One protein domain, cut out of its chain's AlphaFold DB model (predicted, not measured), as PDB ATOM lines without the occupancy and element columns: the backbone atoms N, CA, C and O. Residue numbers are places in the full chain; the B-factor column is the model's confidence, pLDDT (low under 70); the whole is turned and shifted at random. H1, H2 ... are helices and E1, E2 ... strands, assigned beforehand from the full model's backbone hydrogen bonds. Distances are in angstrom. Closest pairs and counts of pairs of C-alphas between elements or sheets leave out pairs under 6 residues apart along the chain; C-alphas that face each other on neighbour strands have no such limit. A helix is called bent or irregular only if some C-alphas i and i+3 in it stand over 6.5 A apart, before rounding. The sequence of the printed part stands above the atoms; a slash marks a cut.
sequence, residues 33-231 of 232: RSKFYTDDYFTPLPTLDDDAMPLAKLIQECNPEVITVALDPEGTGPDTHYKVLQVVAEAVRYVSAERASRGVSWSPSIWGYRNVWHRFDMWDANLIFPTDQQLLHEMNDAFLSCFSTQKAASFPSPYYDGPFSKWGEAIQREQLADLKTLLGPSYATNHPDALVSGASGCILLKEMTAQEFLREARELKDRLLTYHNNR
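AT A GLANCE: This is residues 33 to 231 of the 232 residues of the protein "Hypothetical protein" of Vitrella brassicaformis (UniProt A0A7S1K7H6). Two lobes are joined by one strongly twisted four-stranded sheet, whose long strand E4 reaches from one lobe to the other. In one lobe, helices H2 and H7 pack on the E1 and E2 side of the sheet, with H1 packed on H2; in the other, the hairpin of H3 and H4 and the short H5 and H6 gather at the E3 end, while the far part of H7, residues 225 to 229, sticks out with the tail to residue 231. The printed part has 199 residues, with seven named helices and four named strands in the order H1 E1 H2 E2 E3 H3 H4 H5 H6 E4 H7. The mixed sheet has the order E1 E2 E4 E3, and the class is mixed, helices and strands. The whole is compact, with a radius of gyration of the C-alphas of 18.9 A and spans of 51 by 43 by 39 A.

IN THESE COORDINATES: In the sheet, E4 is residues 201 to 209, 26.3 A long, from C-alpha 201 at (-36.053, 1.177, -21.995) to C-alpha 209 at (-26.827, -15.115, -3.479). E1 is residues 66 to 70, E2 residues 109 to 113 and E3 residues 127 to 131, with lengths of 13.5, 12.9 and 13.1 A. The longest helix by residues, H2, is residues 80 to 101, 31.5 A. H7 is residues 210 to 229, 28.9 A, ending at C-alpha 229 at (-30.318, -40.613, -20.238). H4 is residues 164 to 183, 28.5 A, and H3 is residues 133 to 146, 20.0 A. H1, residues 48 to 62, is 19.4 A long and begins at C-alpha 48 at (-11.940, -27.600, -13.206); it is irregular, but only just: C-alphas 50 and 53 are 6.53 A apart. H5 is residues 185 to 189, 6.8 A, and H6 is residues 194 to 197, 5.1 A.

HOW THE PARTS SIT: E4 pairs with E3 over its residues 201 to 205 and with E2 over its residues 205 to 209, a staggered pairing. E4 and E3 are antiparallel, at 154 degrees, with N 203 and O 129 at 2.8 A. E2 and E4 are antiparallel, at 139 degrees, with N 112 and O 206 at 2.8 A. E1 and E2 are parallel, at 26 degrees, with N 111 and O 67 at 2.8 A. E1, H2 and E2 form a strand-helix-strand unit, two parallel neighbour strands with a helix between, and its crossover is right-handed. H2 is on the sheet, over E1, and runs along the strands at 8 degrees to E1 on the local plane. H7 is on the sheet too and stands up from it at 44 degrees. H2 touches H7 with residues 85 to 93 alone, closest at the C-alphas of Ala 89 and Leu 214, 5.7 A, at a steep tilt of 50 degrees, opposite ways. H1 touches H2, closest at the C-alphas of Ala 56 and Ala 91, 4.5 A, at a steep tilt of 61 degrees, the same way. H4 stands at the sheet's level; its closest C-alphas to E4 are those of Arg 173 and Gly 201, 4.2 A. H3 and H4 form a helical hairpin at a shallow tilt of 22 degrees, closest at the C-alphas of Asn 140 and Ser 165, 5.0 A. H6 only grazes the sheet, and H5 and H6 touch only at the corner, closest at the C-alphas of Ala 188 and Ser 197, 4.7 A. H1 and H4 are apart, as are H3 and H7. Every O i to N i+4 pair is within hydrogen-bond range in H2, H3, H4 and H7, against 8 of 11 in H1 and 0 of 1 in H5, where 1 of 2 O i to N i+3 pairs is; H6 is too short for an O i to N i+4 pair.

THE WHOLE: The two C-alphas farthest apart are those of Pro 192 and Arg 231, 54.3 A. The printed part has no cut. The links from E2 to E3, 13 residues, and from H3 to H4, 17 residues, are long. Residues 225 to 231, of which 225 to 229 belong to H7, stand free. The mean pLDDT of the printed part is 88.4, and it is under 70 at residues 39 to 42, 75 to 77, 153 to 159 and 224 to 231.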
ATOM      1  N   ARG A  33      -8.860 -17.401 -21.956       89.88
ATOM      2  CA  ARG A  33      -8.583 -18.390 -23.019       89.88
ATOM      3  C   ARG A  33      -8.919 -19.829 -22.600       89.88
ATOM      4  O   ARG A  33      -8.096 -20.736 -22.756       89.88
ATOM      5  N   SER A  34     -10.131 -19.998 -22.072       90.62
ATOM      6  CA  SER A  34     -10.716 -21.281 -21.673       90.62
ATOM      7  C   SER A  34     -10.539 -22.348 -22.755       90.62
ATOM      8  O   SER A  34     -10.780 -22.097 -23.938       90.62
ATOM      9  N   LYS A  35     -10.107 -23.543 -22.351       89.31
ATOM     10  CA  LYS A  35      -9.745 -24.648 -23.247       89.31
ATOM     11  C   LYS A  35     -10.951 -25.301 -23.894       89.31
ATOM     12  O   LYS A  35     -10.804 -25.866 -24.975       89.31
ATOM     13  N   PHE A  36     -12.131 -25.172 -23.290       87.50
ATOM     14  CA  PHE A  36     -13.356 -25.628 -23.935       87.50
ATOM     15  C   PHE A  36     -13.722 -24.814 -25.182       87.50
ATOM     16  O   PHE A  36     -14.495 -25.287 -26.010       87.50
ATOM     17  N   TYR A  37     -13.182 -23.602 -25.346       82.38
ATOM     18  CA  TYR A  37     -13.462 -22.763 -26.505       82.38
ATOM     19  C   TYR A  37     -12.603 -23.205 -27.697       82.38
ATOM     20  O   TYR A  37     -11.498 -22.702 -27.919       82.38
ATOM     21  N   THR A  38     -13.115 -24.172 -28.457       77.81
ATOM     22  CA  THR A  38     -12.494 -24.677 -29.687       77.81
ATOM     23  C   THR A  38     -13.307 -24.284 -30.920       77.81
ATOM     24  O   THR A  38     -14.441 -23.821 -30.831       77.81
ATOM     25  N   ASP A  39     -12.695 -24.451 -32.089       66.56
ATOM     26  CA  ASP A  39     -13.318 -24.230 -33.399       66.56
ATOM     27  C   ASP A  39     -14.146 -25.444 -33.870       66.56
ATOM     28  O   ASP A  39     -14.634 -25.474 -35.001       66.56
ATOM     29  N   ASP A  40     -14.254 -26.471 -33.025       62.59
ATOM     30  CA  ASP A  40     -14.943 -27.709 -33.351       62.59
ATOM     31  C   ASP A  40     -16.456 -27.524 -33.258       62.59
ATOM     32  O   ASP A  40     -16.971 -26.789 -32.415       62.59
ATOM     33  N   TYR A  41     -17.183 -28.265 -34.096       60.78
ATOM     34  CA  TYR A  41     -18.649 -28.299 -34.057       60.78
ATOM     35  C   TYR A  41     -19.187 -28.731 -32.683       60.78
ATOM     36  O   TYR A  41     -20.258 -28.294 -32.272       60.78
ATOM     37  N   PHE A  42     -18.421 -29.566 -31.975       67.38
ATOM     38  CA  PHE A  42     -18.670 -29.967 -30.598       67.38
ATOM     39  C   PHE A  42     -17.494 -29.523 -29.740       67.38
ATOM     40  O   PHE A  42     -16.432 -30.142 -29.743       67.38
ATOM     41  N   THR A  43     -17.690 -28.440 -29.000       73.06
ATOM     42  CA  THR A  43     -16.720 -28.004 -27.999       73.06
ATOM     43  C   THR A  43     -16.733 -28.986 -26.821       73.06
ATOM     44  O   THR A  43     -17.810 -29.461 -26.438       73.06
ATOM     45  N   PRO A  44     -15.583 -29.316 -26.206       83.38
ATOM     46  CA  PRO A  44     -15.576 -30.188 -25.037       83.38
ATOM     47  C   PRO A  44     -16.292 -29.519 -23.852       83.38
ATOM     48  O   PRO A  44     -16.586 -28.320 -23.871       83.38
ATOM     49  N   LEU A  45     -16.623 -30.301 -22.825       86.19
ATOM     50  CA  LEU A  45     -17.116 -29.742 -21.568       86.19
ATOM     51  C   LEU A  45     -15.965 -29.040 -20.828       86.19
ATOM     52  O   LEU A  45     -14.836 -29.532 -20.883       86.19
ATOM     53  N   PRO A  46     -16.235 -27.921 -20.134       91.06
ATOM     54  CA  PRO A  46     -15.219 -27.244 -19.342       91.06
ATOM     55  C   PRO A  46     -14.699 -28.132 -18.208       91.06
ATOM     56  O   PRO A  46     -15.455 -28.912 -17.620       91.06
ATOM     57  N   THR A  47     -13.418 -27.983 -17.872       92.75
ATOM     58  CA  THR A  47     -12.779 -28.702 -16.761       92.75
ATOM     59  C   THR A  47     -12.483 -27.774 -15.584       92.75
ATOM     60  O   THR A  47     -12.415 -26.547 -15.716       92.75
ATOM     61  N   LEU A  48     -12.303 -28.364 -14.398       91.12
ATOM     62  CA  LEU A  48     -11.940 -27.600 -13.206       91.12
ATOM     63  C   LEU A  48     -10.586 -26.903 -13.394       91.12
ATOM     64  O   LEU A  48     -10.484 -25.704 -13.152       91.12
ATOM     65  N   ASP A  49      -9.568 -27.640 -13.836       93.44
ATOM     66  CA  ASP A  49      -8.187 -27.153 -13.872       93.44
ATOM     67  C   ASP A  49      -7.938 -26.148 -14.998       93.44
ATOM     68  O   ASP A  49      -7.277 -25.131 -14.779       93.44
ATOM     69  N   ASP A  50      -8.483 -26.407 -16.188       93.12
ATOM     70  CA  ASP A  50      -8.199 -25.591 -17.368       93.12
ATOM     71  C   ASP A  50      -9.085 -24.346 -17.475       93.12
ATOM     72  O   ASP A  50      -8.665 -23.353 -18.072       93.12
ATOM     73  N   ASP A  51     -10.297 -24.382 -16.910       95.62
ATOM     74  CA  ASP A  51     -11.301 -23.338 -17.134       95.62
ATOM     75  C   ASP A  51     -11.745 -22.644 -15.843       95.62
ATOM     76  O   ASP A  51     -11.704 -21.414 -15.760       95.62
ATOM     77  N   ALA A  52     -12.133 -23.400 -14.811       97.12
ATOM     78  CA  ALA A  52     -12.641 -22.816 -13.566       97.12
ATOM     79  C   ALA A  52     -11.530 -22.298 -12.642       97.12
ATOM     80  O   ALA A  52     -11.685 -21.242 -12.030       97.12
ATOM     81  N   MET A  53     -10.390 -22.984 -12.557       97.81
ATOM     82  CA  MET A  53      -9.288 -22.594 -11.675       97.81
ATOM     83  C   MET A  53      -8.631 -21.258 -12.064       97.81
ATOM     84  O   MET A  53      -8.344 -20.465 -11.164       97.81
ATOM     85  N   PRO A  54      -8.415 -20.933 -13.358       97.81
ATOM     86  CA  PRO A  54      -7.979 -19.595 -13.757       97.81
ATOM     87  C   PRO A  54      -8.931 -18.490 -13.289       97.81
ATOM     88  O   PRO A  54      -8.478 -17.464 -12.784       97.81
ATOM     89  N   LEU A  55     -10.246 -18.713 -13.389       97.94
ATOM     90  CA  LEU A  55     -11.240 -17.765 -12.889       97.94
ATOM     91  C   LEU A  55     -11.248 -17.698 -11.355       97.94
ATOM     92  O   LEU A  55     -11.328 -16.609 -10.796       97.94
ATOM     93  N   ALA A  56     -11.116 -18.832 -10.662       98.25
ATOM     94  CA  ALA A  56     -11.043 -18.878  -9.203       98.25
ATOM     95  C   ALA A  56      -9.863 -18.055  -8.663       98.25
ATOM     96  O   ALA A  56     -10.029 -17.304  -7.701       98.25
ATOM     97  N   LYS A  57      -8.700 -18.130  -9.325       98.06
ATOM     98  CA  LYS A  57      -7.532 -17.297  -9.005       98.06
ATOM     99  C   LYS A  57      -7.839 -15.811  -9.175       98.06
ATOM    100  O   LYS A  57      -7.589 -15.044  -8.252       98.06
ATOM    101  N   LEU A  58      -8.472 -15.413 -10.285       97.56
ATOM    102  CA  LEU A  58      -8.906 -14.022 -10.468       97.56
ATOM    103  C   LEU A  58      -9.904 -13.578  -9.393       97.56
ATOM    104  O   LEU A  58      -9.792 -12.478  -8.871       97.56
ATOM    105  N   ILE A  59     -10.867 -14.418  -9.015       98.06
ATOM    106  CA  ILE A  59     -11.815 -14.102  -7.938       98.06
ATOM    107  C   ILE A  59     -11.076 -13.903  -6.604       98.06
ATOM    108  O   ILE A  59     -11.423 -13.005  -5.837       98.06
ATOM    109  N   GLN A  60     -10.059 -14.717  -6.312       97.38
ATOM    110  CA  GLN A  60      -9.231 -14.558  -5.114       97.38
ATOM    111  C   GLN A  60      -8.406 -13.265  -5.149       97.38
ATOM    112  O   GLN A  60      -8.329 -12.588  -4.126       97.38
ATOM    113  N   GLU A  61      -7.844 -12.906  -6.306       96.56
ATOM    114  CA  GLU A  61      -7.081 -11.668  -6.515       96.56
ATOM    115  C   GLU A  61      -7.962 -10.414  -6.393       96.56
ATOM    116  O   GLU A  61      -7.595  -9.458  -5.713       96.56
ATOM    117  N   CYS A  62      -9.130 -10.418  -7.040       95.56
ATOM    118  CA  CYS A  62     -10.014  -9.256  -7.136       95.56
ATOM    119  C   CYS A  62     -10.946  -9.100  -5.928       95.56
ATOM    120  O   CYS A  62     -11.440  -8.002  -5.688       95.56
ATOM    121  N   ASN A  63     -11.233 -10.195  -5.216       96.50
ATOM    122  CA  ASN A  63     -12.207 -10.266  -4.124       96.50
ATOM    123  C   ASN A  63     -13.540  -9.545  -4.443       96.50
ATOM    124  O   ASN A  63     -13.902  -8.596  -3.744       96.50
ATOM    125  N   PRO A  64     -14.267  -9.948  -5.503       97.50
ATOM    126  CA  PRO A  64     -15.427  -9.200  -5.966       97.50
ATOM    127  C   PRO A  64     -16.598  -9.289  -4.981       97.50
ATOM    128  O   PRO A  64     -16.869 -10.349  -4.407       97.50
ATOM    129  N   GLU A  65     -17.319  -8.177  -4.844       98.00
ATOM    130  CA  GLU A  65     -18.611  -8.098  -4.148       98.00
ATOM    131  C   GLU A  65     -19.776  -8.467  -5.071       98.00
ATOM    132  O   GLU A  65     -20.782  -8.995  -4.609       98.00
ATOM    133  N   VAL A  66     -19.623  -8.226  -6.378       98.31
ATOM    134  CA  VAL A  66     -20.609  -8.553  -7.411       98.31
ATOM    135  C   VAL A  66     -19.932  -9.328  -8.537       98.31
ATOM    136  O   VAL A  66     -18.875  -8.926  -9.026       98.31
ATOM    137  N   ILE A  67     -20.547 -10.427  -8.967       98.38
ATOM    138  CA  ILE A  67     -20.146 -11.187 -10.156       98.38
ATOM    139  C   ILE A  67     -21.318 -11.180 -11.131       98.38
ATOM    140  O   ILE A  67     -22.402 -11.653 -10.801       98.38
ATOM    141  N   THR A  68     -21.103 -10.675 -12.344       97.50
ATOM    142  CA  THR A  68     -22.099 -10.749 -13.417       97.50
ATOM    143  C   THR A  68     -21.883 -12.007 -14.259       97.50
ATOM    144  O   THR A  68     -20.747 -12.396 -14.534       97.50
ATOM    145  N   VAL A  69     -22.965 -12.671 -14.665       96.88
ATOM    146  CA  VAL A  69     -22.899 -13.923 -15.435       96.88
ATOM    147  C   VAL A  69     -24.094 -14.054 -16.376       96.88
ATOM    148  O   VAL A  69     -25.208 -13.671 -16.028       96.88
ATOM    149  N   ALA A  70     -23.873 -14.602 -17.571       94.31
ATOM    150  CA  ALA A  70     -24.963 -14.957 -18.473       94.31
ATOM    151  C   ALA A  70     -25.740 -16.160 -17.904       94.31
ATOM    152  O   ALA A  70     -25.151 -17.216 -17.679       94.31
ATOM    153  N   LEU A  71     -27.047 -16.010 -17.676       92.25
ATOM    154  CA  LEU A  71     -27.970 -17.048 -17.201       92.25
ATOM    155  C   LEU A  71     -28.744 -17.685 -18.354       92.25
ATOM    156  O   LEU A  71     -29.975 -17.609 -18.431       92.25
ATOM    157  N   ASP A  72     -28.005 -18.336 -19.243       86.50
ATOM    158  CA  ASP A  72     -28.585 -18.993 -20.404       86.50
ATOM    159  C   ASP A  72     -28.502 -20.518 -20.252       86.50
ATOM    160  O   ASP A  72     -27.405 -21.057 -20.055       86.50
ATOM    161  N   PRO A  73     -29.643 -21.228 -20.306       79.69
ATOM    162  CA  PRO A  73     -29.644 -22.680 -20.348       79.69
ATOM    163  C   PRO A  73     -29.011 -23.171 -21.656       79.69
ATOM    164  O   PRO A  73     -28.922 -22.451 -22.652       79.69
ATOM    165  N   GLU A  74     -28.577 -24.428 -21.672       78.12
ATOM    166  CA  GLU A  74     -28.099 -25.039 -22.909       78.12
ATOM    167  C   GLU A  74     -29.209 -25.042 -23.978       78.12
ATOM    168  O   GLU A  74     -30.388 -25.255 -23.685       78.12
ATOM    169  N   GLY A  75     -28.825 -24.799 -25.233       68.94
ATOM    170  CA  GLY A  75     -29.725 -24.881 -26.384       68.94
ATOM    171  C   GLY A  75     -30.530 -23.617 -26.697       68.94
ATOM    172  O   GLY A  75     -31.226 -23.594 -27.708       68.94
ATOM    173  N   THR A  76     -30.414 -22.545 -25.910       61.44
ATOM    174  CA  THR A  76     -31.082 -21.262 -26.204       61.44
ATOM    175  C   THR A  76     -30.178 -20.258 -26.916       61.44
ATOM    176  O   THR A  76     -30.436 -19.067 -26.854       61.44
ATOM    177  N   GLY A  77     -29.093 -20.703 -27.552       68.50
ATOM    178  CA  GLY A  77     -28.081 -19.866 -28.200       68.50
ATOM    179  C   GLY A  77     -26.771 -20.641 -28.377       68.50
ATOM    180  O   GLY A  77     -26.782 -21.872 -28.302       68.50
ATOM    181  N   PRO A  78     -25.630 -19.962 -28.591       71.94
ATOM    182  CA  PRO A  78     -24.329 -20.619 -28.550       71.94
ATOM    183  C   PRO A  78     -24.103 -21.305 -27.194       71.94
ATOM    184  O   PRO A  78     -24.147 -20.658 -26.146       71.94
ATOM    185  N   ASP A  79     -23.795 -22.604 -27.222       82.62
ATOM    186  CA  ASP A  79     -23.517 -23.456 -26.046       82.62
ATOM    187  C   ASP A  79     -22.427 -22.880 -25.112       82.62
ATOM    188  O   ASP A  79     -22.357 -23.143 -23.912       82.62
ATOM    189  N   THR A  80     -21.610 -21.966 -25.635       86.56
ATOM    190  CA  THR A  80     -20.579 -21.258 -24.881       86.56
ATOM    191  C   THR A  80     -21.110 -20.509 -23.656       86.56
ATOM    192  O   THR A  80     -20.395 -20.451 -22.663       86.56
ATOM    193  N   HIS A  81     -22.331 -19.955 -23.671       89.50
ATOM    194  CA  HIS A  81     -22.865 -19.261 -22.488       89.50
ATOM    195  C   HIS A  81     -23.157 -20.220 -21.338       89.50
ATOM    196  O   HIS A  81     -22.750 -19.960 -20.207       89.50
ATOM    197  N   TYR A  82     -23.786 -21.357 -21.641       90.69
ATOM    198  CA  TYR A  82     -24.023 -22.410 -20.663       90.69
ATOM    199  C   TYR A  82     -22.698 -22.909 -20.069       90.69
ATOM    200  O   TYR A  82     -22.551 -23.001 -18.850       90.69
ATOM    201  N   LYS A  83     -21.684 -23.144 -20.909       92.38
ATOM    202  CA  LYS A  83     -20.354 -23.567 -20.443       92.38
ATOM    203  C   LYS A  83     -19.673 -22.526 -19.562       92.38
ATOM    204  O   LYS A  83     -19.144 -22.887 -18.513       92.38
ATOM    205  N   VAL A  84     -19.729 -21.243 -19.926       94.19
ATOM    206  CA  VAL A  84     -19.209 -20.155 -19.078       94.19
ATOM    207  C   VAL A  84     -19.957 -20.094 -17.745       94.19
ATOM    208  O   VAL A  84     -19.311 -19.969 -16.709       94.19
ATOM    209  N   LEU A  85     -21.285 -20.248 -17.732       95.50
ATOM    210  CA  LEU A  85     -22.072 -20.315 -16.497       95.50
ATOM    211  C   LEU A  85     -21.564 -21.434 -15.577       95.50
ATOM    212  O   LEU A  85     -21.345 -21.195 -14.389       95.50
ATOM    213  N   GLN A  86     -21.315 -22.632 -16.118       95.19
ATOM    214  CA  GLN A  86     -20.766 -23.755 -15.348       95.19
ATOM    215  C   GLN A  86     -19.347 -23.464 -14.826       95.19
ATOM    216  O   GLN A  86     -19.044 -23.776 -13.677       95.19
ATOM    217  N   VAL A  87     -18.497 -22.810 -15.625       96.88
ATOM    218  CA  VAL A  87     -17.150 -22.376 -15.209       96.88
ATOM    219  C   VAL A  87     -17.213 -21.381 -14.048       96.88
ATOM    220  O   VAL A  87     -16.496 -21.545 -13.060       96.88
ATOM    221  N   VAL A  88     -18.098 -20.381 -14.127       97.94
ATOM    222  CA  VAL A  88     -18.314 -19.404 -13.048       97.94
ATOM    223  C   VAL A  88     -18.832 -20.100 -11.790       97.94
ATOM    224  O   VAL A  88     -18.332 -19.834 -10.698       97.94
ATOM    225  N   ALA A  89     -19.779 -21.031 -11.926       97.88
ATOM    226  CA  ALA A  89     -20.306 -21.801 -10.804       97.88
ATOM    227  C   ALA A  89     -19.216 -22.624 -10.099       97.88
ATOM    228  O   ALA A  89     -19.107 -22.573  -8.873       97.88
ATOM    229  N   GLU A  90     -18.368 -23.338 -10.838       97.88
ATOM    230  CA  GLU A  90     -17.283 -24.120 -10.237       97.88
ATOM    231  C   GLU A  90     -16.202 -23.236  -9.599       97.88
ATOM    232  O   GLU A  90     -15.733 -23.540  -8.501       97.88
ATOM    233  N   ALA A  91     -15.877 -22.088 -10.199       98.38
ATOM    234  CA  ALA A  91     -14.955 -21.123  -9.602       98.38
ATOM    235  C   ALA A  91     -15.501 -20.539  -8.285       98.38
ATOM    236  O   ALA A  91     -14.802 -20.532  -7.270       98.38
ATOM    237  N   VAL A  92     -16.767 -20.103  -8.267       98.38
ATOM    238  CA  VAL A  92     -17.433 -19.589  -7.058       98.38
ATOM    239  C   VAL A  92     -17.497 -20.671  -5.981       98.38
ATOM    240  O   VAL A  92     -17.186 -20.392  -4.820       98.38
ATOM    241  N   ARG A  93     -17.836 -21.916  -6.347       97.69
ATOM    242  CA  ARG A  93     -17.875 -23.065  -5.428       97.69
ATOM    243  C   ARG A  93     -16.512 -23.312  -4.790       97.69
ATOM    244  O   ARG A  93     -16.439 -23.438  -3.568       97.69
ATOM    245  N   TYR A  94     -15.458 -23.351  -5.603       98.00
ATOM    246  CA  TYR A  94     -14.094 -23.569  -5.137       98.00
ATOM    247  C   TYR A  94     -13.654 -22.473  -4.161       98.00
ATOM    248  O   TYR A  94     -13.255 -22.786  -3.043       98.00
ATOM    249  N   VAL A  95     -13.790 -21.195  -4.535       98.19
ATOM    250  CA  VAL A  95     -13.366 -20.076  -3.676       98.19
ATOM    251  C   VAL A  95     -14.180 -20.023  -2.383       98.19
ATOM    252  O   VAL A  95     -13.616 -19.793  -1.315       98.19
ATOM    253  N   SER A  96     -15.486 -20.292  -2.448       97.06
ATOM    254  CA  SER A  96     -16.345 -20.354  -1.258       97.06
ATOM    255  C   SER A  96     -15.887 -21.447  -0.290       97.06
ATOM    256  O   SER A  96     -15.758 -21.196   0.906       97.06
ATOM    257  N   ALA A  97     -15.604 -22.650  -0.800       96.56
ATOM    258  CA  ALA A  97     -15.145 -23.777   0.009       96.56
ATOM    259  C   ALA A  97     -13.744 -23.540   0.596       96.56
ATOM    260  O   ALA A  97     -13.505 -23.806   1.773       96.56
ATOM    261  N   GLU A  98     -12.833 -22.998  -0.213       97.00
ATOM    262  CA  GLU A  98     -11.469 -22.664   0.189       97.00
ATOM    263  C   GLU A  98     -11.479 -21.636   1.330       97.00
ATOM    264  O   GLU A  98     -10.924 -21.893   2.399       97.00
ATOM    265  N   ARG A  99     -12.217 -20.532   1.177       96.56
ATOM    266  CA  ARG A  99     -12.343 -19.507   2.223       96.56
ATOM    267  C   ARG A  99     -13.028 -20.029   3.482       96.56
ATOM    268  O   ARG A  99     -12.539 -19.770   4.583       96.56
ATOM    269  N   ALA A 100     -14.087 -20.827   3.336       95.31
ATOM    270  CA  ALA A 100     -14.753 -21.467   4.467       95.31
ATOM    271  C   ALA A 100     -13.795 -22.370   5.262       95.31
ATOM    272  O   ALA A 100     -13.815 -22.339   6.492       95.31
ATOM    273  N   SER A 101     -12.894 -23.101   4.589       96.81
ATOM    274  CA  SER A 101     -11.875 -23.933   5.253       96.81
ATOM    275  C   SER A 101     -10.884 -23.129   6.107       96.81
ATOM    276  O   SER A 101     -10.299 -23.661   7.049       96.81
ATOM    277  N   ARG A 102     -10.734 -21.831   5.813       96.62
ATOM    278  CA  ARG A 102      -9.905 -20.873   6.561       96.62
ATOM    279  C   ARG A 102     -10.709 -20.014   7.543       96.62
ATOM    280  O   ARG A 102     -10.147 -19.100   8.139       96.62
ATOM    281  N   GLY A 103     -12.011 -20.265   7.697       95.88
ATOM    282  CA  GLY A 103     -12.900 -19.453   8.533       95.88
ATOM    283  C   GLY A 103     -13.156 -18.041   7.990       95.88
ATOM    284  O   GLY A 103     -13.546 -17.157   8.749       95.88
ATOM    285  N   VAL A 104     -12.932 -17.809   6.693       95.12
ATOM    286  CA  VAL A 104     -13.146 -16.514   6.037       95.12
ATOM    287  C   VAL A 104     -14.502 -16.524   5.335       95.12
ATOM    288  O   VAL A 104     -14.765 -17.375   4.487       95.12
ATOM    289  N   SER A 105     -15.362 -15.560   5.666       91.00
ATOM    290  CA  SER A 105     -16.636 -15.382   4.965       91.00
ATOM    291  C   SER A 105     -16.429 -14.662   3.631       91.00
ATOM    292  O   SER A 105     -15.671 -13.695   3.539       91.00
ATOM    293  N   TRP A 106     -17.118 -15.126   2.593       96.50
ATOM    294  CA  TRP A 106     -17.230 -14.449   1.306       96.50
ATOM    295  C   TRP A 106     -18.609 -14.726   0.726       96.50
ATOM    296  O   TRP A 106     -18.994 -15.877   0.537       96.50
ATOM    297  N   SER A 107     -19.359 -13.659   0.483       95.62
ATOM    298  CA  SER A 107     -20.753 -13.715   0.057       95.62
ATOM    299  C   SER A 107     -20.972 -12.711  -1.073       95.62
ATOM    300  O   SER A 107     -21.543 -11.646  -0.829       95.62
ATOM    301  N   PRO A 108     -20.465 -12.991  -2.287       97.81
ATOM    302  CA  PRO A 108     -20.700 -12.114  -3.422       97.81
ATOM    303  C   PRO A 108     -22.186 -12.150  -3.802       97.81
ATOM    304  O   PRO A 108     -22.841 -13.196  -3.699       97.81
ATOM    305  N   SER A 109     -22.695 -11.023  -4.286       98.31
ATOM    306  CA  SER A 109     -23.935 -10.980  -5.054       98.31
ATOM    307  C   SER A 109     -23.656 -11.452  -6.482       98.31
ATOM    308  O   SER A 109     -22.653 -11.081  -7.095       98.31
ATOM    309  N   ILE A 110     -24.515 -12.314  -7.016       98.50
ATOM    310  CA  ILE A 110     -24.421 -12.809  -8.386       98.50
ATOM    311  C   ILE A 110     -25.529 -12.165  -9.203       98.50
ATOM    312  O   ILE A 110     -26.708 -12.360  -8.922       98.50
ATOM    313  N   TRP A 111     -25.158 -11.415 -10.232       98.25
ATOM    314  CA  TRP A 111     -26.096 -10.763 -11.136       98.25
ATOM    315  C   TRP A 111     -26.162 -11.524 -12.453       98.25
ATOM    316  O   TRP A 111     -25.281 -11.442 -13.311       98.25
ATOM    317  N   GLY A 112     -27.236 -12.282 -12.603       97.00
ATOM    318  CA  GLY A 112     -27.566 -12.990 -13.818       97.00
ATOM    319  C   GLY A 112     -28.176 -12.074 -14.867       97.00
ATOM    320  O   GLY A 112     -29.222 -11.474 -14.620       97.00
ATOM    321  N   TYR A 113     -27.574 -12.004 -16.051       95.38
ATOM    322  CA  TYR A 113     -28.173 -11.360 -17.220       95.38
ATOM    323  C   TYR A 113     -28.573 -12.395 -18.267       95.38
ATOM    324  O   TYR A 113     -28.020 -13.488 -18.332       95.38
ATOM    325  N   ARG A 114     -29.541 -12.034 -19.100       91.56
ATOM    326  CA  ARG A 114     -30.011 -12.822 -20.242       91.56
ATOM    327  C   ARG A 114     -29.708 -12.063 -21.535       91.56
ATOM    328  O   ARG A 114     -29.358 -10.882 -21.495       91.56
ATOM    329  N   ASN A 115     -29.769 -12.740 -22.672       86.69
ATOM    330  CA  ASN A 115     -29.288 -12.197 -23.942       86.69
ATOM    331  C   ASN A 115     -30.402 -12.087 -25.004       86.69
ATOM    332  O   ASN A 115     -31.594 -12.151 -24.720       86.69
ATOM    333  N   VAL A 116     -29.995 -11.887 -26.255       85.12
ATOM    334  CA  VAL A 116     -30.879 -11.732 -27.418       85.12
ATOM    335  C   VAL A 116     -31.666 -12.985 -27.827       85.12
ATOM    336  O   VAL A 116     -32.684 -12.855 -28.506       85.12
ATOM    337  N   TRP A 117     -31.190 -14.169 -27.450       81.88
ATOM    338  CA  TRP A 117     -31.753 -15.482 -27.760       81.88
ATOM    339  C   TRP A 117     -32.608 -16.059 -26.618       81.88
ATOM    340  O   TRP A 117     -33.566 -16.781 -26.882       81.88
ATOM    341  N   HIS A 118     -32.308 -15.717 -25.363       84.56
ATOM    342  CA  HIS A 118     -33.080 -16.122 -24.187       84.56
ATOM    343  C   HIS A 118     -33.324 -14.906 -23.306       84.56
ATOM    344  O   HIS A 118     -32.367 -14.314 -22.825       84.56
ATOM    345  N   ARG A 119     -34.590 -14.521 -23.111       88.38
ATOM    346  CA  ARG A 119     -34.995 -13.275 -22.439       88.38
ATOM    347  C   ARG A 119     -35.656 -13.584 -21.101       88.38
ATOM    348  O   ARG A 119     -36.182 -14.679 -20.927       88.38
ATOM    349  N   PHE A 120     -35.592 -12.657 -20.151       90.31
ATOM    350  CA  PHE A 120     -36.338 -12.783 -18.899       90.31
ATOM    351  C   PHE A 120     -37.806 -12.452 -19.131       90.31
ATOM    352  O   PHE A 120     -38.103 -11.441 -19.770       90.31
ATOM    353  N   ASP A 121     -38.685 -13.257 -18.544       88.88
ATOM    354  CA  ASP A 121     -40.022 -12.797 -18.194       88.88
ATOM    355  C   ASP A 121     -39.942 -11.888 -16.959       88.88
ATOM    356  O   ASP A 121     -39.015 -11.988 -16.149       88.88
ATOM    357  N   MET A 122     -40.934 -11.015 -16.775       89.62
ATOM    358  CA  MET A 122     -40.937 -10.041 -15.674       89.62
ATOM    359  C   MET A 122     -40.857 -10.678 -14.282       89.62
ATOM    360  O   MET A 122     -40.249 -10.104 -13.386       89.62
ATOM    361  N   TRP A 123     -41.448 -11.860 -14.097       89.12
ATOM    362  CA  TRP A 123     -41.432 -12.586 -12.821       89.12
ATOM    363  C   TRP A 123     -40.141 -13.376 -12.572       89.12
ATOM    364  O   TRP A 123     -39.904 -13.808 -11.446       89.12
ATOM    365  N   ASP A 124     -39.312 -13.582 -13.598       90.06
ATOM    366  CA  ASP A 124     -38.033 -14.287 -13.464       90.06
ATOM    367  C   ASP A 124     -36.905 -13.358 -12.977       90.06
ATOM    368  O   ASP A 124     -35.876 -13.834 -12.485       90.06
ATOM    369  N   ALA A 125     -37.082 -12.047 -13.151       94.69
ATOM    370  CA  ALA A 125     -36.138 -11.006 -12.773       94.69
ATOM    371  C   ALA A 125     -36.528 -10.355 -11.439       94.69
ATOM    372  O   ALA A 125     -37.702 -10.247 -11.094       94.69
ATOM    373  N   ASN A 126     -35.535  -9.888 -10.686       95.81
ATOM    374  CA  ASN A 126     -35.737  -9.163  -9.423       95.81
ATOM    375  C   ASN A 126     -34.939  -7.850  -9.356       95.81
ATOM    376  O   ASN A 126     -34.997  -7.147  -8.349       95.81
ATOM    377  N   LEU A 127     -34.225  -7.510 -10.430       95.56
ATOM    378  CA  LEU A 127     -33.439  -6.297 -10.557       95.56
ATOM    379  C   LEU A 127     -33.737  -5.658 -11.918       95.56
ATOM    380  O   LEU A 127     -33.700  -6.327 -12.951       95.56
ATOM    381  N   ILE A 128     -34.062  -4.366 -11.918       94.19
ATOM    382  CA  ILE A 128     -34.434  -3.618 -13.124       94.19
ATOM    383  C   ILE A 128     -33.567  -2.368 -13.209       94.19
ATOM    384  O   ILE A 128     -33.582  -1.541 -12.299       94.19
ATOM    385  N   PHE A 129     -32.852  -2.207 -14.321       94.12
ATOM    386  CA  PHE A 129     -32.085  -0.999 -14.610       94.12
ATOM    387  C   PHE A 129     -32.794  -0.165 -15.675       94.12
ATOM    388  O   PHE A 129     -32.913  -0.629 -16.811       94.12
ATOM    389  N   PRO A 130     -33.275   1.049 -15.356       94.50
ATOM    390  CA  PRO A 130     -33.823   1.937 -16.367       94.50
ATOM    391  C   PRO A 130     -32.716   2.434 -17.305       94.50
ATOM    392  O   PRO A 130     -31.590   2.698 -16.885       94.50
ATOM    393  N   THR A 131     -33.054   2.592 -18.581       94.81
ATOM    394  CA  THR A 131     -32.166   3.152 -19.606       94.81
ATOM    395  C   THR A 131     -32.876   4.282 -20.331       94.81
ATOM    396  O   THR A 131     -34.044   4.142 -20.703       94.81
ATOM    397  N   ASP A 132     -32.188   5.387 -20.582       94.62
ATOM    398  CA  ASP A 132     -32.719   6.485 -21.385       94.62
ATOM    399  C   ASP A 132     -32.403   6.313 -22.881       94.62
ATOM    400  O   ASP A 132     -31.753   5.359 -23.319       94.62
ATOM    401  N   GLN A 133     -32.905   7.240 -23.697       94.81
ATOM    402  CA  GLN A 133     -32.689   7.216 -25.142       94.81
ATOM    403  C   GLN A 133     -31.204   7.337 -25.516       94.81
ATOM    404  O   GLN A 133     -30.781   6.764 -26.521       94.81
ATOM    405  N   GLN A 134     -30.426   8.083 -24.729       94.69
ATOM    406  CA  GLN A 134     -29.012   8.311 -24.993       94.69
ATOM    407  C   GLN A 134     -28.212   7.026 -24.768       94.69
ATOM    408  O   GLN A 134     -27.473   6.621 -25.660       94.69
ATOM    409  N   LEU A 135     -28.417   6.335 -23.646       93.69
ATOM    410  CA  LEU A 135     -27.760   5.065 -23.330       93.69
ATOM    411  C   LEU A 135     -28.058   3.985 -24.376       93.69
ATOM    412  O   LEU A 135     -27.159   3.234 -24.762       93.69
ATOM    413  N   LEU A 136     -29.295   3.935 -24.883       94.25
ATOM    414  CA  LEU A 136     -29.678   3.026 -25.967       94.25
ATOM    415  C   LEU A 136     -28.885   3.312 -27.252       94.25
ATOM    416  O   LEU A 136     -28.333   2.389 -27.851       94.25
ATOM    417  N   HIS A 137     -28.781   4.583 -27.655       93.19
ATOM    418  CA  HIS A 137     -27.987   4.976 -28.821       93.19
ATOM    419  C   HIS A 137     -26.492   4.703 -28.619       93.19
ATOM    420  O   HIS A 137     -25.855   4.109 -29.487       93.19
ATOM    421  N   GLU A 138     -25.943   5.062 -27.458       93.69
ATOM    422  CA  GLU A 138     -24.541   4.820 -27.119       93.69
ATOM    423  C   GLU A 138     -24.188   3.332 -27.142       93.69
ATOM    424  O   GLU A 138     -23.096   2.971 -27.577       93.69
ATOM    425  N   MET A 139     -25.083   2.451 -26.685       93.31
ATOM    426  CA  MET A 139     -24.878   1.003 -26.760       93.31
ATOM    427  C   MET A 139     -24.693   0.548 -28.212       93.31
ATOM    428  O   MET A 139     -23.777  -0.220 -28.514       93.31
ATOM    429  N   ASN A 140     -25.539   1.031 -29.120       92.25
ATOM    430  CA  ASN A 140     -25.435   0.690 -30.531       92.25
ATOM    431  C   ASN A 140     -24.210   1.291 -31.205       92.25
ATOM    432  O   ASN A 140     -23.515   0.585 -31.936       92.25
ATOM    433  N   ASP A 141     -23.914   2.554 -30.935       93.12
ATOM    434  CA  ASP A 141     -22.757   3.220 -31.517       93.12
ATOM    435  C   ASP A 141     -21.461   2.596 -31.008       93.12
ATOM    436  O   ASP A 141     -20.555   2.345 -31.801       93.12
ATOM    437  N   ALA A 142     -21.393   2.233 -29.724       93.81
ATOM    438  CA  ALA A 142     -20.288   1.463 -29.166       93.81
ATOM    439  C   ALA A 142     -20.156   0.099 -29.854       93.81
ATOM    440  O   ALA A 142     -19.045  -0.288 -30.221       93.81
ATOM    441  N   PHE A 143     -21.266  -0.612 -30.087       92.25
ATOM    442  CA  PHE A 143     -21.234  -1.912 -30.753       92.25
ATOM    443  C   PHE A 143     -20.696  -1.805 -32.187       92.25
ATOM    444  O   PHE A 143     -19.729  -2.477 -32.554       92.25
ATOM    445  N   LEU A 144     -21.272  -0.904 -32.986       90.69
ATOM    446  CA  LEU A 144     -20.853  -0.660 -34.366       90.69
ATOM    447  C   LEU A 144     -19.444  -0.064 -34.445       90.69
ATOM    448  O   LEU A 144     -18.732  -0.279 -35.426       90.69
ATOM    449  N   SER A 145     -19.009   0.671 -33.429       92.00
ATOM    450  CA  SER A 145     -17.663   1.225 -33.406       92.00
ATOM    451  C   SER A 145     -16.635   0.192 -32.992       92.00
ATOM    452  O   SER A 145     -15.544   0.242 -33.537       92.00
ATOM    453  N   CYS A 146     -16.936  -0.739 -32.081       93.25
ATOM    454  CA  CYS A 146     -15.939  -1.637 -31.482       93.25
ATOM    455  C   CYS A 146     -15.852  -3.009 -32.160       93.25
ATOM    456  O   CYS A 146     -14.746  -3.485 -32.395       93.25
ATOM    457  N   PHE A 147     -16.976  -3.616 -32.545       91.69
ATOM    458  CA  PHE A 147     -17.028  -5.018 -32.979       91.69
ATOM    459  C   PHE A 147     -17.088  -5.153 -34.503       91.69
ATOM    460  O   PHE A 147     -18.063  -5.631 -35.081       91.69
ATOM    461  N   SER A 148     -16.040  -4.685 -35.180       88.06
ATOM    462  CA  SER A 148     -16.000  -4.548 -36.644       88.06
ATOM    463  C   SER A 148     -16.169  -5.869 -37.401       88.06
ATOM    464  O   SER A 148     -16.828  -5.888 -38.438       88.06
ATOM    465  N   THR A 149     -15.646  -6.972 -36.867       86.06
ATOM    466  CA  THR A 149     -15.764  -8.325 -37.427       86.06
ATOM    467  C   THR A 149     -17.088  -9.013 -37.092       86.06
ATOM    468  O   THR A 149     -17.372 -10.069 -37.648       86.06
ATOM    469  N   GLN A 150     -17.898  -8.438 -36.196       81.06
ATOM    470  CA  GLN A 150     -19.132  -9.047 -35.674       81.06
ATOM    471  C   GLN A 150     -20.402  -8.285 -36.074       81.06
ATOM    472  O   GLN A 150     -21.491  -8.616 -35.611       81.06
ATOM    473  N   LYS A 151     -20.284  -7.244 -36.911       76.56
ATOM    474  CA  LYS A 151     -21.428  -6.414 -37.333       76.56
ATOM    475  C   LYS A 151     -22.486  -7.212 -38.088       76.56
ATOM    476  O   LYS A 151     -23.674  -6.992 -37.884       76.56
ATOM    477  N   ALA A 152     -22.041  -8.117 -38.959       73.25
ATOM    478  CA  ALA A 152     -22.900  -9.105 -39.588       73.25
ATOM    479  C   ALA A 152     -23.018 -10.298 -38.635       73.25
ATOM    480  O   ALA A 152     -22.020 -10.968 -38.353       73.25
ATOM    481  N   ALA A 153     -24.216 -10.532 -38.101       61.69
ATOM    482  CA  ALA A 153     -24.441 -11.603 -37.144       61.69
ATOM    483  C   ALA A 153     -24.166 -12.963 -37.805       61.69
ATOM    484  O   ALA A 153     -24.843 -13.352 -38.750       61.69
ATOM    485  N   SER A 154     -23.181 -13.710 -37.296       58.22
ATOM    486  CA  SER A 154     -22.936 -15.087 -37.756       58.22
ATOM    487  C   SER A 154     -24.040 -16.055 -37.306       58.22
ATOM    488  O   SER A 154     -24.238 -17.087 -37.935       58.22
ATOM    489  N   PHE A 155     -24.757 -15.704 -36.231       61.44
ATOM    490  CA  PHE A 155     -25.895 -16.441 -35.675       61.44
ATOM    491  C   PHE A 155     -26.997 -15.447 -35.279       61.44
ATOM    492  O   PHE A 155     -27.065 -15.059 -34.111       61.44
ATOM    493  N   PRO A 156     -27.809 -14.956 -36.231       63.25
ATOM    494  CA  PRO A 156     -28.830 -13.958 -35.934       63.25
ATOM    495  C   PRO A 156     -29.824 -14.467 -34.882       63.25
ATOM    496  O   PRO A 156     -29.991 -15.671 -34.668       63.25
ATOM    497  N   SER A 157     -30.482 -13.531 -34.200       62.44
ATOM    498  CA  SER A 157     -31.644 -13.873 -33.380       62.44
ATOM    499  C   SER A 157     -32.730 -14.455 -34.296       62.44
ATOM    500  O   SER A 157     -32.919 -13.915 -35.389       62.44
ATOM    501  N   PRO A 158     -33.504 -15.475 -33.873       61.72
ATOM    502  CA  PRO A 158     -34.656 -15.961 -34.642       61.72
ATOM    503  C   PRO A 158     -35.659 -14.856 -35.009       61.72
ATOM    504  O   PRO A 158     -36.459 -15.024 -35.924       61.72
ATOM    505  N   TYR A 159     -35.614 -13.735 -34.284       69.19
ATOM    506  CA  TYR A 159     -36.558 -12.628 -34.373       69.19
ATOM    507  C   TYR A 159     -36.003 -11.387 -35.089       69.19
ATOM    508  O   TYR A 159     -36.756 -10.443 -35.317       69.19
ATOM    509  N   TYR A 160     -34.708 -11.350 -35.432       74.31
ATOM    510  CA  TYR A 160     -34.095 -10.175 -36.059       74.31
ATOM    511  C   TYR A 160     -32.842 -10.514 -36.874       74.31
ATOM    512  O   TYR A 160     -31.857 -11.025 -36.336       74.31
ATOM    513  N   ASP A 161     -32.873 -10.145 -38.158       73.00
ATOM    514  CA  ASP A 161     -31.739 -10.228 -39.082       73.00
ATOM    515  C   ASP A 161     -31.047  -8.858 -39.194       73.00
ATOM    516  O   ASP A 161     -31.408  -8.000 -40.001       73.00
ATOM    517  N   GLY A 162     -30.097  -8.618 -38.290       77.94
ATOM    518  CA  GLY A 162     -29.346  -7.369 -38.194       77.94
ATOM    519  C   GLY A 162     -28.400  -7.348 -36.986       77.94
ATOM    520  O   GLY A 162     -28.216  -8.371 -36.321       77.94
ATOM    521  N   PRO A 163     -27.770  -6.199 -36.671       79.81
ATOM    522  CA  PRO A 163     -26.816  -6.112 -35.571       79.81
ATOM    523  C   PRO A 163     -27.500  -6.360 -34.220       79.81
ATOM    524  O   PRO A 163     -28.543  -5.773 -33.920       79.81
ATOM    525  N   PHE A 164     -26.872  -7.168 -33.359       84.56
ATOM    526  CA  PHE A 164     -27.419  -7.498 -32.035       84.56
ATOM    527  C   PHE A 164     -27.713  -6.272 -31.173       84.56
ATOM    528  O   PHE A 164     -28.633  -6.315 -30.363       84.56
ATOM    529  N   SER A 165     -26.984  -5.169 -31.360       88.12
ATOM    530  CA  SER A 165     -27.250  -3.915 -30.657       88.12
ATOM    531  C   SER A 165     -28.649  -3.367 -30.921       88.12
ATOM    532  O   SER A 165     -29.314  -2.940 -29.982       88.12
ATOM    533  N   LYS A 166     -29.134  -3.423 -32.168       88.69
ATOM    534  CA  LYS A 166     -30.481  -2.946 -32.512       88.69
ATOM    535  C   LYS A 166     -31.570  -3.841 -31.957       88.69
ATOM    536  O   LYS A 166     -32.585  -3.340 -31.481       88.69
ATOM    537  N   TRP A 167     -31.331  -5.146 -31.941       90.31
ATOM    538  CA  TRP A 167     -32.244  -6.059 -31.269       90.31
ATOM    539  C   TRP A 167     -32.240  -5.862 -29.747       90.31
ATOM    540  O   TRP A 167     -33.299  -5.836 -29.132       90.31
ATOM    541  N   GLY A 168     -31.074  -5.615 -29.147       91.75
ATOM    542  CA  GLY A 168     -30.950  -5.250 -27.735       91.75
ATOM    543  C   GLY A 168     -31.715  -3.972 -27.377       91.75
ATOM    544  O   GLY A 168     -32.398  -3.948 -26.358       91.75
ATOM    545  N   GLU A 169     -31.667  -2.936 -28.226       93.56
ATOM    546  CA  GLU A 169     -32.474  -1.720 -28.036       93.56
ATOM    547  C   GLU A 169     -33.976  -2.035 -28.039       93.56
ATOM    548  O   GLU A 169     -34.716  -1.535 -27.192       93.56
ATOM    549  N   ALA A 170     -34.434  -2.860 -28.986       93.12
ATOM    550  CA  ALA A 170     -35.837  -3.249 -29.088       93.12
ATOM    551  C   ALA A 170     -36.301  -4.026 -27.848       93.12
ATOM    552  O   ALA A 170     -37.338  -3.687 -27.280       93.12
ATOM    553  N   ILE A 171     -35.497  -4.986 -27.377       93.69
ATOM    554  CA  ILE A 171     -35.781  -5.765 -26.162       93.69
ATOM    555  C   ILE A 171     -35.936  -4.845 -24.949       93.69
ATOM    556  O   ILE A 171     -36.895  -4.988 -24.199       93.69
ATOM    557  N   GLN A 172     -35.036  -3.878 -24.758       95.50
ATOM    558  CA  GLN A 172     -35.116  -2.980 -23.600       95.50
ATOM    559  C   GLN A 172     -36.376  -2.102 -23.632       95.50
ATOM    560  O   GLN A 172     -36.970  -1.814 -22.592       95.50
ATOM    561  N   ARG A 173     -36.819  -1.677 -24.824       95.44
ATOM    562  CA  ARG A 173     -38.076  -0.929 -24.992       95.44
ATOM    563  C   ARG A 173     -39.301  -1.793 -24.704       95.44
ATOM    564  O   ARG A 173     -40.223  -1.315 -24.048       95.44
ATOM    565  N   GLU A 174     -39.298  -3.037 -25.180       95.06
ATOM    566  CA  GLU A 174     -40.344  -4.035 -24.917       95.06
ATOM    567  C   GLU A 174     -40.465  -4.305 -23.413       95.06
ATOM    568  O   GLU A 174     -41.543  -4.142 -22.849       95.06
ATOM    569  N   GLN A 175     -39.342  -4.556 -22.732       94.50
ATOM    570  CA  GLN A 175     -39.308  -4.751 -21.280       94.50
ATOM    571  C   GLN A 175     -39.884  -3.538 -20.531       94.50
ATOM    572  O   GLN A 175     -40.696  -3.686 -19.620       94.50
ATOM    573  N   LEU A 176     -39.558  -2.309 -20.939       93.75
ATOM    574  CA  LEU A 176     -40.161  -1.138 -20.301       93.75
ATOM    575  C   LEU A 176     -41.674  -1.040 -20.558       93.75
ATOM    576  O   LEU A 176     -42.418  -0.606 -19.675       93.75
ATOM    577  N   ALA A 177     -42.141  -1.412 -21.751       93.25
ATOM    578  CA  ALA A 177     -43.564  -1.415 -22.082       93.25
ATOM    579  C   ALA A 177     -44.341  -2.444 -21.244       93.25
ATOM    580  O   ALA A 177     -45.404  -2.123 -20.705       93.25
ATOM    581  N   ASP A 178     -43.782  -3.637 -21.059       93.12
ATOM    582  CA  ASP A 178     -44.351  -4.678 -20.203       93.12
ATOM    583  C   ASP A 178     -44.406  -4.223 -18.740       93.12
ATOM    584  O   ASP A 178     -45.436  -4.356 -18.076       93.12
ATOM    585  N   LEU A 179     -43.343  -3.576 -18.250       91.69
ATOM    586  CA  LEU A 179     -43.297  -3.042 -16.889       91.69
ATOM    587  C   LEU A 179     -44.378  -1.974 -16.665       91.69
ATOM    588  O   LEU A 179     -45.073  -1.987 -15.648       91.69
ATOM    589  N   LYS A 180     -44.567  -1.071 -17.637       90.25
ATOM    590  CA  LYS A 180     -45.631  -0.051 -17.611       90.25
ATOM    591  C   LYS A 180     -47.026  -0.673 -17.665       90.25
ATOM    592  O   LYS A 180     -47.941  -0.146 -17.037       90.25
ATOM    593  N   THR A 181     -47.189  -1.781 -18.384       91.75
ATOM    594  CA  THR A 181     -48.448  -2.538 -18.417       91.75
ATOM    595  C   THR A 181     -48.771  -3.128 -17.045       91.75
ATOM    596  O   THR A 181     -49.901  -3.000 -16.579       91.75
ATOM    597  N   LEU A 182     -47.780  -3.720 -16.371       91.19
ATOM    598  CA  LEU A 182     -47.956  -4.369 -15.068       91.19
ATOM    599  C   LEU A 182     -48.170  -3.378 -13.915       91.19
ATOM    600  O   LEU A 182     -49.019  -3.610 -13.057       91.19
ATOM    601  N   LEU A 183     -47.408  -2.283 -13.885       89.94
ATOM    602  CA  LEU A 183     -47.441  -1.300 -12.789       89.94
ATOM    603  C   LEU A 183     -48.424  -0.148 -13.031       89.94
ATOM    604  O   LEU A 183     -48.727   0.624 -12.120       89.94
ATOM    605  N   GLY A 184     -48.936  -0.037 -14.255       87.75
ATOM    606  CA  GLY A 184     -49.835   1.016 -14.691       87.75
ATOM    607  C   GLY A 184     -49.103   2.261 -15.223       87.75
ATOM    608  O   GLY A 184     -47.982   2.570 -14.809       87.75
ATOM    609  N   PRO A 185     -49.742   3.050 -16.112       75.25
ATOM    610  CA  PRO A 185     -49.101   4.198 -16.764       75.25
ATOM    611  C   PRO A 185     -48.624   5.290 -15.796       75.25
ATOM    612  O   PRO A 185     -47.668   6.006 -16.089       75.25
ATOM    613  N   SER A 186     -49.283   5.429 -14.642       82.06
ATOM    614  CA  SER A 186     -48.932   6.417 -13.619       82.06
ATOM    615  C   SER A 186     -47.613   6.107 -12.916       82.06
ATOM    616  O   SER A 186     -46.979   7.042 -12.432       82.06
ATOM    617  N   TYR A 187     -47.187   4.837 -12.883       80.69
ATOM    618  CA  TYR A 187     -45.936   4.440 -12.246       80.69
ATOM    619  C   TYR A 187     -44.746   5.142 -12.894       80.69
ATOM    620  O   TYR A 187     -43.947   5.740 -12.188       80.69
ATOM    621  N   ALA A 188     -44.664   5.143 -14.227       73.12
ATOM    622  CA  ALA A 188     -43.577   5.817 -14.929       73.12
ATOM    623  C   ALA A 188     -43.701   7.346 -14.843       73.12
ATOM    624  O   ALA A 188     -42.728   8.022 -14.543       73.12
ATOM    625  N   THR A 189     -44.892   7.910 -15.056       75.19
ATOM    626  CA  THR A 189     -45.059   9.373 -15.130       75.19
ATOM    627  C   THR A 189     -44.854  10.075 -13.785       75.19
ATOM    628  O   THR A 189     -44.346  11.191 -13.754       75.19
ATOM    629  N   ASN A 190     -45.227   9.428 -12.677       83.50
ATOM    630  CA  ASN A 190     -45.191  10.030 -11.341       83.50
ATOM    631  C   ASN A 190     -44.081   9.448 -10.453       83.50
ATOM    632  O   ASN A 190     -44.103   9.667  -9.239       83.50
ATOM    633  N   HIS A 191     -43.142   8.678 -11.017       87.75
ATOM    634  CA  HIS A 191     -42.069   8.098 -10.220       87.75
ATOM    635  C   HIS A 191     -41.184   9.208  -9.626       87.75
ATOM    636  O   HIS A 191     -40.752  10.089 -10.373       87.75
ATOM    637  N   PRO A 192     -40.864   9.176  -8.317       90.19
ATOM    638  CA  PRO A 192     -40.005  10.189  -7.700       90.19
ATOM    639  C   PRO A 192     -38.562  10.142  -8.225       90.19
ATOM    640  O   PRO A 192     -37.868  11.155  -8.212       90.19
ATOM    641  N   ASP A 193     -38.113   8.974  -8.689       90.44
ATOM    642  CA  ASP A 193     -36.814   8.811  -9.350       90.44
ATOM    643  C   ASP A 193     -36.888   9.237 -10.827       90.44
ATOM    644  O   ASP A 193     -37.637   8.655 -11.620       90.44
ATOM    645  N   ALA A 194     -36.078  10.235 -11.187       90.00
ATOM    646  CA  ALA A 194     -35.967  10.777 -12.538       90.00
ATOM    647  C   ALA A 194     -35.453   9.754 -13.567       90.00
ATOM    648  O   ALA A 194     -35.820   9.837 -14.738       90.00
ATOM    649  N   LEU A 195     -34.640   8.775 -13.153       88.81
ATOM    650  CA  LEU A 195     -34.151   7.722 -14.048       88.81
ATOM    651  C   LEU A 195     -35.285   6.792 -14.481       88.81
ATOM    652  O   LEU A 195     -35.338   6.368 -15.632       88.81
ATOM    653  N   VAL A 196     -36.214   6.503 -13.569       89.81
ATOM    654  CA  VAL A 196     -37.373   5.649 -13.850       89.81
ATOM    655  C   VAL A 196     -38.405   6.398 -14.689       89.81
ATOM    656  O   VAL A 196     -38.913   5.851 -15.668       89.81
ATOM    657  N   SER A 197     -38.697   7.656 -14.350       89.50
ATOM    658  CA  SER A 197     -39.682   8.447 -15.098       89.50
ATOM    659  C   SER A 197     -39.193   8.877 -16.484       89.50
ATOM    660  O   SER A 197     -39.986   8.919 -17.426       89.50
ATOM    661  N   GLY A 198     -37.888   9.112 -16.644       90.81
ATOM    662  CA  GLY A 198     -37.231   9.398 -17.924       90.81
ATOM    663  C   GLY A 198     -36.858   8.161 -18.753       90.81
ATOM    664  O   GLY A 198     -36.273   8.303 -19.831       90.81
ATOM    665  N   ALA A 199     -37.173   6.951 -18.282       94.12
ATOM    666  CA  ALA A 199     -36.765   5.720 -18.945       94.12
ATOM    667  C   ALA A 199     -37.380   5.588 -20.351       94.12
ATOM    668  O   ALA A 199     -38.585   5.753 -20.567       94.12
ATOM    669  N   SER A 200     -36.531   5.231 -21.312       95.25
ATOM    670  CA  SER A 200     -36.894   4.874 -22.691       95.25
ATOM    671  C   SER A 200     -36.756   3.374 -22.971       95.25
ATOM    672  O   SER A 200     -37.262   2.905 -23.985       95.25
ATOM    673  N   GLY A 201     -36.114   2.634 -22.068       95.31
ATOM    674  CA  GLY A 201     -36.053   1.177 -21.995       95.31
ATOM    675  C   GLY A 201     -35.726   0.736 -20.563       95.31
ATOM    676  O   GLY A 201     -35.517   1.579 -19.686       95.31
ATOM    677  N   CYS A 202     -35.687  -0.566 -20.309       94.94
ATOM    678  CA  CYS A 202     -35.096  -1.111 -19.094       94.94
ATOM    679  C   CYS A 202     -34.416  -2.454 -19.365       94.94
ATOM    680  O   CYS A 202     -34.725  -3.123 -20.346       94.94
ATOM    681  N   ILE A 203     -33.478  -2.825 -18.498       95.19
ATOM    682  CA  ILE A 203     -32.776  -4.107 -18.522       95.19
ATOM    683  C   ILE A 203     -33.220  -4.908 -17.304       95.19
ATOM    684  O   ILE A 203     -33.115  -4.433 -16.172       95.19
ATOM    685  N   LEU A 204     -33.676  -6.133 -17.546       95.88
ATOM    686  CA  LEU A 204     -34.003  -7.097 -16.501       95.88
ATOM    687  C   LEU A 204     -32.782  -7.948 -16.152       95.88
ATOM    688  O   LEU A 204     -32.194  -8.572 -17.037       95.88
ATOM    689  N   LEU A 205     -32.443  -8.008 -14.866       96.88
ATOM    690  CA  LEU A 205     -31.429  -8.889 -14.292       96.88
ATOM    691  C   LEU A 205     -32.020  -9.711 -13.141       96.88
ATOM    692  O   LEU A 205     -33.055  -9.375 -12.556       96.88
ATOM    693  N   LYS A 206     -31.312 -10.779 -12.783       97.06
ATOM    694  CA  LYS A 206     -31.598 -11.588 -11.602       97.06
ATOM    695  C   LYS A 206     -30.428 -11.529 -10.628       97.06
ATOM    696  O   LYS A 206     -29.392 -12.144 -10.860       97.06
ATOM    697  N   GLU A 207     -30.590 -10.785  -9.547       97.94
ATOM    698  CA  GLU A 207     -29.716 -10.834  -8.386       97.94
ATOM    699  C   GLU A 207     -29.961 -12.118  -7.583       97.94
ATOM    700  O   GLU A 207     -31.097 -12.498  -7.303       97.94
ATOM    701  N   MET A 208     -28.883 -12.797  -7.214       98.19
ATOM    702  CA  MET A 208     -28.894 -14.034  -6.446       98.19
ATOM    703  C   MET A 208     -27.754 -14.017  -5.438       98.19
ATOM    704  O   MET A 208     -26.667 -13.501  -5.696       98.19
ATOM    705  N   THR A 209     -27.948 -14.691  -4.316       98.31
ATOM    706  CA  THR A 209     -26.827 -15.115  -3.479       98.31
ATOM    707  C   THR A 209     -25.961 -16.137  -4.222       98.31
ATOM    708  O   THR A 209     -26.435 -16.879  -5.089       98.31
ATOM    709  N   ALA A 210     -24.693 -16.263  -3.821       97.50
ATOM    710  CA  ALA A 210     -23.821 -17.326  -4.324       97.50
ATOM    711  C   ALA A 210     -24.460 -18.725  -4.192       97.50
ATOM    712  O   ALA A 210     -24.326 -19.554  -5.085       97.50
ATOM    713  N   GLN A 211     -25.198 -18.993  -3.108       97.31
ATOM    714  CA  GLN A 211     -25.855 -20.287  -2.899       97.31
ATOM    715  C   GLN A 211     -27.004 -20.536  -3.883       97.31
ATOM    716  O   GLN A 211     -27.123 -21.643  -4.409       97.31
ATOM    717  N   GLU A 212     -27.836 -19.526  -4.146       97.81
ATOM    718  CA  GLU A 212     -28.926 -19.617  -5.123       97.81
ATOM    719  C   GLU A 212     -28.384 -19.836  -6.532       97.81
ATOM    720  O   GLU A 212     -28.810 -20.774  -7.203       97.81
ATOM    721  N   PHE A 213     -27.367 -19.071  -6.931       98.00
ATOM    722  CA  PHE A 213     -26.701 -19.258  -8.218       98.00
ATOM    723  C   PHE A 213     -26.116 -20.671  -8.371       98.00
ATOM    724  O   PHE A 213     -26.333 -21.337  -9.385       98.00
ATOM    725  N   LEU A 214     -25.410 -21.178  -7.352       97.38
ATOM    726  CA  LEU A 214     -24.836 -22.528  -7.380       97.38
ATOM    727  C   LEU A 214     -25.896 -23.632  -7.455       97.38
ATOM    728  O   LEU A 214     -25.607 -24.708  -7.991       97.38
ATOM    729  N   ARG A 215     -27.089 -23.396  -6.894       96.81
ATOM    730  CA  ARG A 215     -28.237 -24.300  -7.004       96.81
ATOM    731  C   ARG A 215     -28.801 -24.276  -8.423       96.81
ATOM    732  O   ARG A 215     -28.926 -25.340  -9.018       96.81
ATOM    733  N   GLU A 216     -29.037 -23.097  -8.994       94.38
ATOM    734  CA  GLU A 216     -29.541 -22.959 -10.370       94.38
ATOM    735  C   GLU A 216     -28.591 -23.580 -11.402       94.38
ATOM    736  O   GLU A 216     -29.022 -24.337 -12.274       94.38
ATOM    737  N   ALA A 217     -27.283 -23.343 -11.268       94.38
ATOM    738  CA  ALA A 217     -26.275 -23.945 -12.138       94.38
ATOM    739  C   ALA A 217     -26.298 -25.483 -12.087       94.38
ATOM    740  O   ALA A 217     -26.132 -26.139 -13.121       94.38
ATOM    741  N   ARG A 218     -26.543 -26.061 -10.900       92.62
ATOM    742  CA  ARG A 218     -26.687 -27.510 -10.708       92.62
ATOM    743  C   ARG A 218     -27.981 -28.033 -11.329       92.62
ATOM    744  O   ARG A 218     -27.928 -28.992 -12.085       92.62
ATOM    745  N   GLU A 219     -29.114 -27.384 -11.077       90.31
ATOM    746  CA  GLU A 219     -30.413 -27.777 -11.643       90.31
ATOM    747  C   GLU A 219     -30.414 -27.744 -13.179       90.31
ATOM    748  O   GLU A 219     -31.053 -28.572 -13.831       90.31
ATOM    749  N   LEU A 220     -29.692 -26.797 -13.785       86.38
ATOM    750  CA  LEU A 220     -29.475 -26.767 -15.231       86.38
ATOM    751  C   LEU A 220     -28.683 -27.986 -15.712       86.38
ATOM    752  O   LEU A 220     -29.087 -28.636 -16.672       86.38
ATOM    753  N   LYS A 221     -27.595 -28.336 -15.019       84.56
ATOM    754  CA  LYS A 221     -26.770 -29.511 -15.334       84.56
ATOM    755  C   LYS A 221     -27.534 -30.831 -15.168       84.56
ATOM    756  O   LYS A 221     -27.448 -31.700 -16.033       84.56
ATOM    757  N   ASP A 222     -28.322 -30.972 -14.107       83.56
ATOM    758  CA  ASP A 222     -29.067 -32.203 -13.810       83.56
ATOM    759  C   ASP A 222     -30.201 -32.456 -14.818       83.56
ATOM    760  O   ASP A 222     -30.434 -33.597 -15.236       83.56
ATOM    761  N   ARG A 223     -30.881 -31.391 -15.272       78.75
ATOM    762  CA  ARG A 223     -31.900 -31.483 -16.332       78.75
ATOM    763  C   ARG A 223     -31.324 -32.028 -17.636       78.75
ATOM    764  O   ARG A 223     -31.980 -32.832 -18.296       78.75
ATOM    765  N   LEU A 224     -30.096 -31.649 -17.970       69.62
ATOM    766  CA  LEU A 224     -29.409 -32.126 -19.169       69.62
ATOM    767  C   LEU A 224     -29.024 -33.596 -19.065       69.62
ATOM    768  O   LEU A 224     -29.324 -34.373 -19.969       69.62
ATOM    769  N   LEU A 225     -28.445 -34.008 -17.935       65.56
ATOM    770  CA  LEU A 225     -28.124 -35.417 -17.688       65.56
ATOM    771  C   LEU A 225     -29.375 -36.303 -17.786       65.56
ATOM    772  O   LEU A 225     -29.344 -37.363 -18.407       65.56
ATOM    773  N   THR A 226     -30.498 -35.833 -17.241       64.75
ATOM    774  CA  THR A 226     -31.784 -36.538 -17.324       64.75
ATOM    775  C   THR A 226     -32.301 -36.619 -18.764       64.75
ATOM    776  O   THR A 226     -32.784 -37.665 -19.193       64.75
ATOM    777  N   TYR A 227     -32.174 -35.540 -19.540       60.97
ATOM    778  CA  TYR A 227     -32.580 -35.511 -20.946       60.97
ATOM    779  C   TYR A 227     -31.761 -36.470 -21.820       60.97
ATOM    780  O   TYR A 227     -32.331 -37.163 -22.664       60.97
ATOM    781  N   HIS A 228     -30.445 -36.546 -21.603       59.66
ATOM    782  CA  HIS A 228     -29.572 -37.466 -22.332       59.66
ATOM    783  C   HIS A 228     -29.846 -38.931 -21.978       59.66
ATOM    784  O   HIS A 228     -29.970 -39.748 -22.886       59.66
ATOM    785  N   ASN A 229     -30.032 -39.247 -20.691       56.31
ATOM    786  CA  ASN A 229     -30.318 -40.613 -20.238       56.31
ATOM    787  C   ASN A 229     -31.680 -41.145 -20.716       56.31
ATOM    788  O   ASN A 229     -31.850 -42.347 -20.861       56.31
ATOM    789  N   ASN A 230     -32.651 -40.265 -20.980       55.00
ATOM    790  CA  ASN A 230     -33.968 -40.654 -21.500       55.00
ATOM    791  C   ASN A 230     -33.999 -40.828 -23.032       55.00
ATOM    792  O   ASN A 230     -35.044 -41.170 -23.587       55.00
ATOM    793  N   ARG A 231     -32.891 -40.541 -23.729       50.72
ATOM    794  CA  ARG A 231     -32.755 -40.669 -25.192       50.72
ATOM    795  C   ARG A 231     -31.732 -41.722 -25.634       50.72
ATOM    796  O   ARG A 231     -31.611 -41.950 -26.837       50.72
TER     797      ARG A 231